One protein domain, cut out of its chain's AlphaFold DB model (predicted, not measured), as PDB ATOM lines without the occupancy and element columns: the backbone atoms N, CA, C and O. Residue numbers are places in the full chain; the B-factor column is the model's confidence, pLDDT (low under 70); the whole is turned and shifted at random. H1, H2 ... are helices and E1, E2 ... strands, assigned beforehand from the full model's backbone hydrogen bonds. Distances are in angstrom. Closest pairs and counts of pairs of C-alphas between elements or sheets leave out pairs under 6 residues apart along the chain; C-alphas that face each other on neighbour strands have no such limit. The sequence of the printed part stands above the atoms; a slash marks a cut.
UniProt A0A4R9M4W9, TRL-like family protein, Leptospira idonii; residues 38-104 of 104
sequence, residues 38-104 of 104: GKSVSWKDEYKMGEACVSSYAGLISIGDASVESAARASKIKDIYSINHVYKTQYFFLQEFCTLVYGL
ATOM      1  N   GLY A  38     154.311 294.766 215.597       63.47
ATOM      2  CA  GLY A  38     155.044 293.724 214.885       63.47
ATOM      3  C   GLY A  38     156.285 293.293 215.655       63.47
ATOM      4  O   GLY A  38     157.145 294.112 215.969       63.47
ATOM      5  N   LYS A  39     156.386 291.999 215.948       70.81
ATOM      6  CA  LYS A  39     157.575 291.334 216.478       70.81
ATOM      7  C   LYS A  39     158.251 290.574 215.336       70.81
ATOM      8  O   LYS A  39     157.564 289.988 214.507       70.81
ATOM      9  N   SER A  40     159.583 290.583 215.276       61.53
ATOM     10  CA  SER A  40     160.329 289.763 214.313       61.53
ATOM     11  C   SER A  40     160.198 288.290 214.682       61.53
ATOM     12  O   SER A  40     160.412 287.923 215.840       61.53
ATOM     13  N   VAL A  41     159.857 287.455 213.706       66.56
ATOM     14  CA  VAL A  41     159.565 286.038 213.919       66.56
ATOM     15  C   VAL A  41     160.316 285.173 212.895       66.56
ATOM     16  O   VAL A  41     160.663 285.646 211.813       66.56
ATOM     17  N   SER A  42     160.664 283.938 213.267       67.38
ATOM     18  CA  SER A  42     161.529 283.048 212.478       67.38
ATOM     19  C   SER A  42     160.742 282.316 211.385       67.38
ATOM     20  O   SER A  42     159.635 281.850 211.625       67.38
ATOM     21  N   TRP A  43     161.317 282.119 210.198       57.97
ATOM     22  CA  TRP A  43     160.676 281.447 209.046       57.97
ATOM     23  C   TRP A  43     160.232 279.992 209.289       57.97
ATOM     24  O   TRP A  43     159.655 279.371 208.402       57.97
ATOM     25  N   LYS A  44     160.564 279.428 210.454       64.62
ATOM     26  CA  LYS A  44     160.364 278.019 210.799       64.62
ATOM     27  C   LYS A  44     159.101 277.755 211.625       64.62
ATOM     28  O   LYS A  44     158.758 276.591 211.801       64.62
ATOM     29  N   ASP A  45     158.433 278.795 212.118       69.44
ATOM     30  CA  ASP A  45     157.214 278.628 212.909       69.44
ATOM     31  C   ASP A  45     155.980 278.689 211.988       69.44
ATOM     32  O   ASP A  45     155.884 279.541 211.104       69.44
ATOM     33  N   GLU A  46     155.035 277.761 212.156       70.62
ATOM     34  CA  GLU A  46     153.774 277.749 211.402       70.62
ATOM     35  C   GLU A  46     152.823 278.829 211.940       70.62
ATOM     36  O   GLU A  46     151.979 278.570 212.800       70.62
ATOM     37  N   TYR A  47     152.962 280.061 211.449       78.25
ATOM     38  CA  TYR A  47     152.089 281.164 211.852       78.25
ATOM     39  C   TYR A  47     150.662 280.979 211.345       78.25
ATOM     40  O   TYR A  47     150.420 280.641 210.185       78.25
ATOM     41  N   LYS A  48     149.703 281.304 212.208       87.38
ATOM     42  CA  LYS A  48     148.293 281.434 211.857       87.38
ATOM     43  C   LYS A  48     147.962 282.898 211.613       87.38
ATOM     44  O   LYS A  48     148.470 283.789 212.295       87.38
ATOM     45  N   MET A  49     147.066 283.123 210.660       88.62
ATOM     46  CA  MET A  49     146.452 284.422 210.410       88.62
ATOM     47  C   MET A  49     144.991 284.368 210.851       88.62
ATOM     48  O   MET A  49     144.257 283.467 210.445       88.62
ATOM     49  N   GLY A  50     144.575 285.312 211.685       90.56
ATOM     50  CA  GLY A  50     143.183 285.566 212.042       90.56
ATOM     51  C   GLY A  50     142.706 286.882 211.457       90.56
ATOM     52  O   GLY A  50     143.448 287.857 211.465       90.56
ATOM     53  N   GLU A  51     141.481 286.908 210.941       90.94
ATOM     54  CA  GLU A  51     140.852 288.106 210.381       90.94
ATOM     55  C   GLU A  51     139.531 288.364 211.110       90.94
ATOM     56  O   GLU A  51     138.752 287.438 211.337       90.94
ATOM     57  N   ALA A  52     139.279 289.622 211.468       90.69
ATOM     58  CA  ALA A  52     137.979 290.071 211.944       90.69
ATOM     59  C   ALA A  52     137.615 291.412 211.310       90.69
ATOM     60  O   ALA A  52     138.434 292.330 211.299       90.69
ATOM     61  N   CYS A  53     136.393 291.522 210.789       87.06
ATOM     62  CA  CYS A  53     135.957 292.664 209.994       87.06
ATOM     63  C   CYS A  53     134.729 293.361 210.582       87.06
ATOM     64  O   CYS A  53     133.873 292.758 211.234       87.06
ATOM     65  N   VAL A  54     134.633 294.653 210.288       87.38
ATOM     66  CA  VAL A  54     133.459 295.489 210.501       87.38
ATOM     67  C   VAL A  54     133.085 296.132 209.170       87.38
ATOM     68  O   VAL A  54     133.919 296.743 208.499       87.38
ATOM     69  N   SER A  55     131.823 295.998 208.784       85.62
ATOM     70  CA  SER A  55     131.305 296.563 207.541       85.62
ATOM     71  C   SER A  55     130.606 297.884 207.842       85.62
ATOM     72  O   SER A  55     129.718 297.952 208.689       85.62
ATOM     73  N   SER A  56     131.018 298.939 207.154       81.25
ATOM     74  CA  SER A  56     130.477 300.292 207.221       81.25
ATOM     75  C   SER A  56     129.591 300.566 206.012       81.25
ATOM     76  O   SER A  56     130.017 300.454 204.862       81.25
ATOM     77  N   TYR A  57     128.352 300.950 206.290       82.75
ATOM     78  CA  TYR A  57     127.328 301.324 205.328       82.75
ATOM     79  C   TYR A  57     127.251 302.850 205.256       82.75
ATOM     80  O   TYR A  57     126.829 303.521 206.202       82.75
ATOM     81  N   ALA A  58     127.691 303.394 204.123       80.06
ATOM     82  CA  ALA A  58     127.742 304.816 203.791       80.06
ATOM     83  C   ALA A  58     128.500 305.694 204.809       80.06
ATOM     84  O   ALA A  58     128.263 306.897 204.875       80.06
ATOM     85  N   GLY A  59     129.386 305.109 205.626       73.50
ATOM     86  CA  GLY A  59     130.066 305.824 206.713       73.50
ATOM     87  C   GLY A  59     129.145 306.243 207.866       73.50
ATOM     88  O   GLY A  59     129.587 306.967 208.754       73.50
ATOM     89  N   LEU A  60     127.879 305.812 207.854       77.38
ATOM     90  CA  LEU A  60     126.865 306.188 208.842       77.38
ATOM     91  C   LEU A  60     126.672 305.103 209.899       77.38
ATOM     92  O   LEU A  60     126.497 305.400 211.079       77.38
ATOM     93  N   ILE A  61     126.661 303.844 209.463       78.69
ATOM     94  CA  ILE A  61     126.367 302.696 210.314       78.69
ATOM     95  C   ILE A  61     127.437 301.648 210.065       78.69
ATOM     96  O   ILE A  61     127.569 301.173 208.941       78.69
ATOM     97  N   SER A  62     128.155 301.250 211.111       80.75
ATOM     98  CA  SER A  62     129.086 300.125 211.035       80.75
ATOM     99  C   SER A  62     128.573 298.958 211.866       80.75
ATOM    100  O   SER A  62     128.142 299.144 213.005       80.75
ATOM    101  N   ILE A  63     128.611 297.760 211.291       82.94
ATOM    102  CA  ILE A  63     128.114 296.522 211.891       82.94
ATOM    103  C   ILE A  63     129.240 295.488 211.853       82.94
ATOM    104  O   ILE A  63     129.835 295.251 210.804       82.94
ATOM    105  N   GLY A  64     129.533 294.881 213.004       83.94
ATOM    106  CA  GLY A  64     130.568 293.856 213.151       83.94
ATOM    107  C   GLY A  64     131.540 294.141 214.294       83.94
ATOM    108  O   GLY A  64     131.381 295.105 215.044       83.94
ATOM    109  N   ASP A  65     132.548 293.282 214.413       83.50
ATOM    110  CA  ASP A  65     133.594 293.361 215.431       83.50
ATOM    111  C   ASP A  65     134.954 293.134 214.763       83.50
ATOM    112  O   ASP A  65     135.307 292.003 214.433       83.50
ATOM    113  N   ALA A  66     135.706 294.219 214.574       85.56
ATOM    114  CA  ALA A  66     137.070 294.207 214.041       85.56
ATOM    115  C   ALA A  66     138.130 294.257 215.155       85.56
ATOM    116  O   ALA A  66     139.226 294.776 214.956       85.56
ATOM    117  N   SER A  67     137.811 293.786 216.359       84.62
ATOM    118  CA  SER A  67     138.771 293.759 217.457       84.62
ATOM    119  C   SER A  67     139.871 292.719 217.252       84.62
ATOM    120  O   SER A  67     139.667 291.654 216.660       84.62
ATOM    121  N   VAL A  68     141.044 293.014 217.808       85.44
ATOM    122  CA  VAL A  68     142.195 292.102 217.844       85.44
ATOM    123  C   VAL A  68     141.816 290.786 218.529       85.44
ATOM    124  O   VAL A  68     142.207 289.710 218.079       85.44
ATOM    125  N   GLU A  69     140.988 290.843 219.577       87.50
ATOM    126  CA  GLU A  69     140.518 289.662 220.297       87.50
ATOM    127  C   GLU A  69     139.566 288.807 219.449       87.50
ATOM    128  O   GLU A  69     139.571 287.580 219.556       87.50
ATOM    129  N   SER A  70     138.727 289.424 218.611       88.25
ATOM    130  CA  SER A  70     137.888 288.703 217.645       88.25
ATOM    131  C   SER A  70     138.749 287.979 216.603       88.25
ATOM    132  O   SER A  70     138.604 286.768 216.418       88.25
ATOM    133  N   ALA A  71     139.729 288.680 216.022       88.19
ATOM    134  CA  ALA A  71     140.639 288.120 215.022       88.19
ATOM    135  C   ALA A  71     141.499 286.976 215.590       88.19
ATOM    136  O   ALA A  71     141.606 285.911 214.982       88.19
ATOM    137  N   ALA A  72     142.055 287.142 216.794       89.50
ATOM    138  CA  ALA A  72     142.838 286.100 217.456       89.50
ATOM    139  C   ALA A  72     141.991 284.858 217.786       89.50
ATOM    140  O   ALA A  72     142.434 283.726 217.572       89.50
ATOM    141  N   ARG A  73     140.747 285.048 218.254       90.12
ATOM    142  CA  ARG A  73     139.821 283.941 218.552       90.12
ATOM    143  C   ARG A  73     139.425 283.158 217.303       90.12
ATOM    144  O   ARG A  73     139.359 281.931 217.388       90.12
ATOM    145  N   ALA A  74     139.215 283.829 216.168       89.44
ATOM    146  CA  ALA A  74     138.852 283.186 214.904       89.44
ATOM    147  C   ALA A  74     139.880 282.124 214.469       89.44
ATOM    148  O   ALA A  74     139.499 281.044 214.017       89.44
ATOM    149  N   SER A  75     141.169 282.385 214.706       87.38
ATOM    150  CA  SER A  75     142.269 281.481 214.334       87.38
ATOM    151  C   SER A  75     142.945 280.785 215.517       87.38
ATOM    152  O   SER A  75     143.993 280.159 215.351       87.38
ATOM    153  N   LYS A  76     142.335 280.844 216.711       90.38
ATOM    154  CA  LYS A  76     142.858 280.251 217.960       90.38
ATOM    155  C   LYS A  76     144.315 280.651 218.247       90.38
ATOM    156  O   LYS A  76     145.103 279.814 218.688       90.38
ATOM    157  N   ILE A  77     144.650 281.910 217.973       87.56
ATOM    158  CA  ILE A  77     145.961 282.504 218.243       87.56
ATOM    159  C   ILE A  77     146.025 282.846 219.732       87.56
ATOM    160  O   ILE A  77     145.151 283.542 220.253       87.56
ATOM    161  N   LYS A  78     147.042 282.333 220.419       85.56
ATOM    162  CA  LYS A  78     147.346 282.630 221.821       85.56
ATOM    163  C   LYS A  78     148.356 283.761 221.935       85.56
ATOM    164  O   LYS A  78     148.163 284.647 222.762       85.56
ATOM    165  N   ASP A  79     149.378 283.745 221.080       85.38
ATOM    166  CA  ASP A  79     150.448 284.737 221.097       85.38
ATOM    167  C   ASP A  79     150.414 285.590 219.835       85.38
ATOM    168  O   ASP A  79     150.649 285.108 218.728       85.38
ATOM    169  N   ILE A  80     150.130 286.881 220.011       86.19
ATOM    170  CA  ILE A  80     150.053 287.848 218.918       86.19
ATOM    171  C   ILE A  80     151.446 288.389 218.621       86.19
ATOM    172  O   ILE A  80     152.109 288.968 219.483       86.19
ATOM    173  N   TYR A  81     151.876 288.232 217.374       86.88
ATOM    174  CA  TYR A  81     153.166 288.716 216.896       86.88
ATOM    175  C   TYR A  81     153.035 289.932 216.006       86.88
ATOM    176  O   TYR A  81     153.881 290.819 216.082       86.88
ATOM    177  N   SER A  82     151.993 289.990 215.182       83.69
ATOM    178  CA  SER A  82     151.740 291.156 214.349       83.69
ATOM    179  C   SER A  82     150.256 291.463 214.248       83.69
ATOM    180  O   SER A  82     149.431 290.552 214.189       83.69
ATOM    181  N   ILE A  83     149.930 292.751 214.230       85.00
ATOM    182  CA  ILE A  83     148.583 293.274 214.016       85.00
ATOM    183  C   ILE A  83     148.652 294.200 212.810       85.00
ATOM    184  O   ILE A  83     149.415 295.167 212.801       85.00
ATOM    185  N   ASN A  84     147.848 293.906 211.798       83.62
ATOM    186  CA  ASN A  84     147.733 294.690 210.583       83.62
ATOM    187  C   ASN A  84     146.269 295.067 210.341       83.62
ATOM    188  O   ASN A  84     145.351 294.389 210.790       83.62
ATOM    189  N   HIS A  85     146.052 296.151 209.611       85.12
ATOM    190  CA  HIS A  85     144.735 296.703 209.350       85.12
ATOM    191  C   HIS A  85     144.552 296.890 207.852       85.12
ATOM    192  O   HIS A  85     145.374 297.534 207.197       85.12
ATOM    193  N   VAL A  86     143.476 296.332 207.304       85.38
ATOM    194  CA  VAL A  86     143.172 296.402 205.873       85.38
ATOM    195  C   VAL A  86     141.778 296.960 205.651       85.38
ATOM    196  O   VAL A  86     140.836 296.629 206.367       85.38
ATOM    197  N   TYR A  87     141.650 297.802 204.630       82.56
ATOM    198  CA  TYR A  87     140.369 298.336 204.187       82.56
ATOM    199  C   TYR A  87     140.013 297.677 202.868       82.56
ATOM    200  O   TYR A  87     140.782 297.739 201.906       82.56
ATOM    201  N   LYS A  88     138.846 297.050 202.823       83.94
ATOM    202  CA  LYS A  88     138.278 296.472 201.612       83.94
ATOM    203  C   LYS A  88     137.111 297.361 201.201       83.94
ATOM    204  O   LYS A  88     136.085 297.421 201.873       83.94
ATOM    205  N   THR A  89     137.268 298.096 200.107       78.88
ATOM    206  CA  THR A  89     136.183 298.923 199.569       78.88
ATOM    207  C   THR A  89     135.312 298.051 198.673       78.88
ATOM    208  O   THR A  89     135.768 297.594 197.626       78.88
ATOM    209  N   GLN A  90     134.068 297.805 199.079       71.38
ATOM    210  CA  GLN A  90     133.103 297.040 198.294       71.38
ATOM    211  C   GLN A  90     132.048 298.021 197.772       71.38
ATOM    212  O   GLN A  90     131.125 298.394 198.482       71.38
ATOM    213  N   TYR A  91     132.165 298.461 196.519       73.06
ATOM    214  CA  TYR A  91     131.330 299.537 195.952       73.06
ATOM    215  C   TYR A  91     131.533 300.913 196.619       73.06
ATOM    216  O   TYR A  91     132.270 301.071 197.586       73.06
ATOM    217  N   PHE A  92     130.893 301.948 196.067       68.00
ATOM    218  CA  PHE A  92     131.117 303.346 196.463       68.00
ATOM    219  C   PHE A  92     130.716 303.662 197.912       68.00
ATOM    220  O   PHE A  92     131.272 304.573 198.519       68.00
ATOM    221  N   PHE A  93     129.745 302.923 198.457       69.94
ATOM    222  CA  PHE A  93     129.135 303.225 199.753       69.94
ATOM    223  C   PHE A  93     129.399 302.167 200.824       69.94
ATOM    224  O   PHE A  93     129.075 302.435 201.975       69.94
ATOM    225  N   LEU A  94     129.959 300.996 200.499       79.19
ATOM    226  CA  LEU A  94     130.295 299.996 201.516       79.19
ATOM    227  C   LEU A  94     131.807 299.949 201.702       79.19
ATOM    228  O   LEU A  94     132.579 299.691 200.777       79.19
ATOM    229  N   GLN A  95     132.230 300.222 202.926       82.69
ATOM    230  CA  GLN A  95     133.625 300.152 203.329       82.69
ATOM    231  C   GLN A  95     133.751 299.082 204.391       82.69
ATOM    232  O   GLN A  95     133.057 299.127 205.396       82.69
ATOM    233  N   GLU A  96     134.633 298.122 204.199       85.25
ATOM    234  CA  GLU A  96     134.907 297.100 205.192       85.25
ATOM    235  C   GLU A  96     136.284 297.352 205.792       85.25
ATOM    236  O   GLU A  96     137.266 297.550 205.076       85.25
ATOM    237  N   PHE A  97     136.344 297.385 207.116       85.62
ATOM    238  CA  PHE A  97     137.580 297.505 207.866       85.62
ATOM    239  C   PHE A  97     137.869 296.176 208.552       85.62
ATOM    240  O   PHE A  97     137.038 295.691 209.315       85.62
ATOM    241  N   CYS A  98     139.040 295.600 208.299       86.69
ATOM    242  CA  CYS A  98     139.443 294.329 208.880       86.69
ATOM    243  C   CYS A  98     140.747 294.461 209.658       86.69
ATOM    244  O   CYS A  98     141.714 295.077 209.204       86.69
ATOM    245  N   THR A  99     140.780 293.787 210.797       89.38
ATOM    246  CA  THR A  99     141.967 293.583 211.616       89.38
ATOM    247  C   THR A  99     142.501 292.188 211.349       89.38
ATOM    248  O   THR A  99     141.799 291.189 211.517       89.38
ATOM    249  N   LEU A 100     143.753 292.135 210.918       89.50
ATOM    250  CA  LEU A 100     144.526 290.932 210.665       89.50
ATOM    251  C   LEU A 100     145.495 290.722 211.822       89.50
ATOM    252  O   LEU A 100     146.288 291.602 212.146       89.50
ATOM    253  N   VAL A 101     145.459 289.543 212.422       90.06
ATOM    254  CA  VAL A 101     146.341 289.150 213.518       90.06
ATOM    255  C   VAL A 101     147.174 287.965 213.067       90.06
ATOM    256  O   VAL A 101     146.636 286.961 212.609       90.06
ATOM    257  N   TYR A 102     148.487 288.071 213.222       88.44
ATOM    258  CA  TYR A 102     149.440 287.002 212.947       88.44
ATOM    259  C   TYR A 102     150.048 286.519 214.259       88.44
ATOM    260  O   TYR A 102     150.481 287.335 215.079       88.44
ATOM    261  N   GLY A 103     150.096 285.205 214.455       88.06
ATOM    262  CA  GLY A 103     150.565 284.620 215.708       88.06
ATOM    263  C   GLY A 103     150.495 283.096 215.740       88.06
ATOM    264  O   GLY A 103     150.296 282.469 214.699       88.06
ATOM    265  N   LEU A 104     150.653 282.507 216.930       82.50
ATOM    266  CA  LEU A 104     150.603 281.051 217.166       82.50
ATOM    267  C   LEU A 104     149.433 280.633 218.057       82.50
ATOM    268  O   LEU A 104     149.174 281.334 219.061       82.50
TER     269      LEU A 104
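What this domain is: This is residues 38 to 104 of the 104 residues of the protein "TRL-like family protein" of Leptospira idonii (UniProt A0A4R9M4W9). A long, twisted ribbon of four strands has one short helix, H1, packed crosswise on E1 and E4. The printed part has 67 residues, mostly strand, with E1 E2 H1 E3 E4 along the chain and an antiparallel sheet in the order E2 - E1 - E4 - E3. It is a rod spanning 42 by 18 by 15 A, only just loose, close to compact, with a radius of gyration of the C-alphas of 13.5 A.

How they stand to each other: Look first at E1, residues 48 to 57, a hairpin with E2, residues 61 to 64; N 63 and O 55 are 2.8 A apart, within hydrogen-bond range. E4, residues 94 to 103, is E1's other antiparallel neighbour, with N 50 and O 101 at 2.8 A. E3, residues 80 to 90, forms a hairpin with E4, with N 86 and O 98 at 2.9 A. H1, residues 68 to 74, is on the sheet at a height of 6.4 A; its closest C-alphas to E1 are Ala 71 and Ala 52, 4.5 A. It runs across the strands, at 66 degrees to E1 on the local plane. In H1 every O i to N i+4 pair is within hydrogen-bond range.

Where its parts are: Find C-alpha 48 at (148.293, 281.434, 211.857), where E1 begins its 29.6 A. E2 is 10.2 A long, H1 10.0 A and E3 28.2 A. E4 runs 29.1 A to C-alpha 103 at (150.565, 284.620, 215.708).

The domain as a whole: The C-alphas farthest apart, Lys 44 and Leu 60, are 43.8 A apart. The printed part has no cut, and the links are tight. Look for pLDDT under 70 at residue 38, residues 40 to 45 and residues 92 to 93.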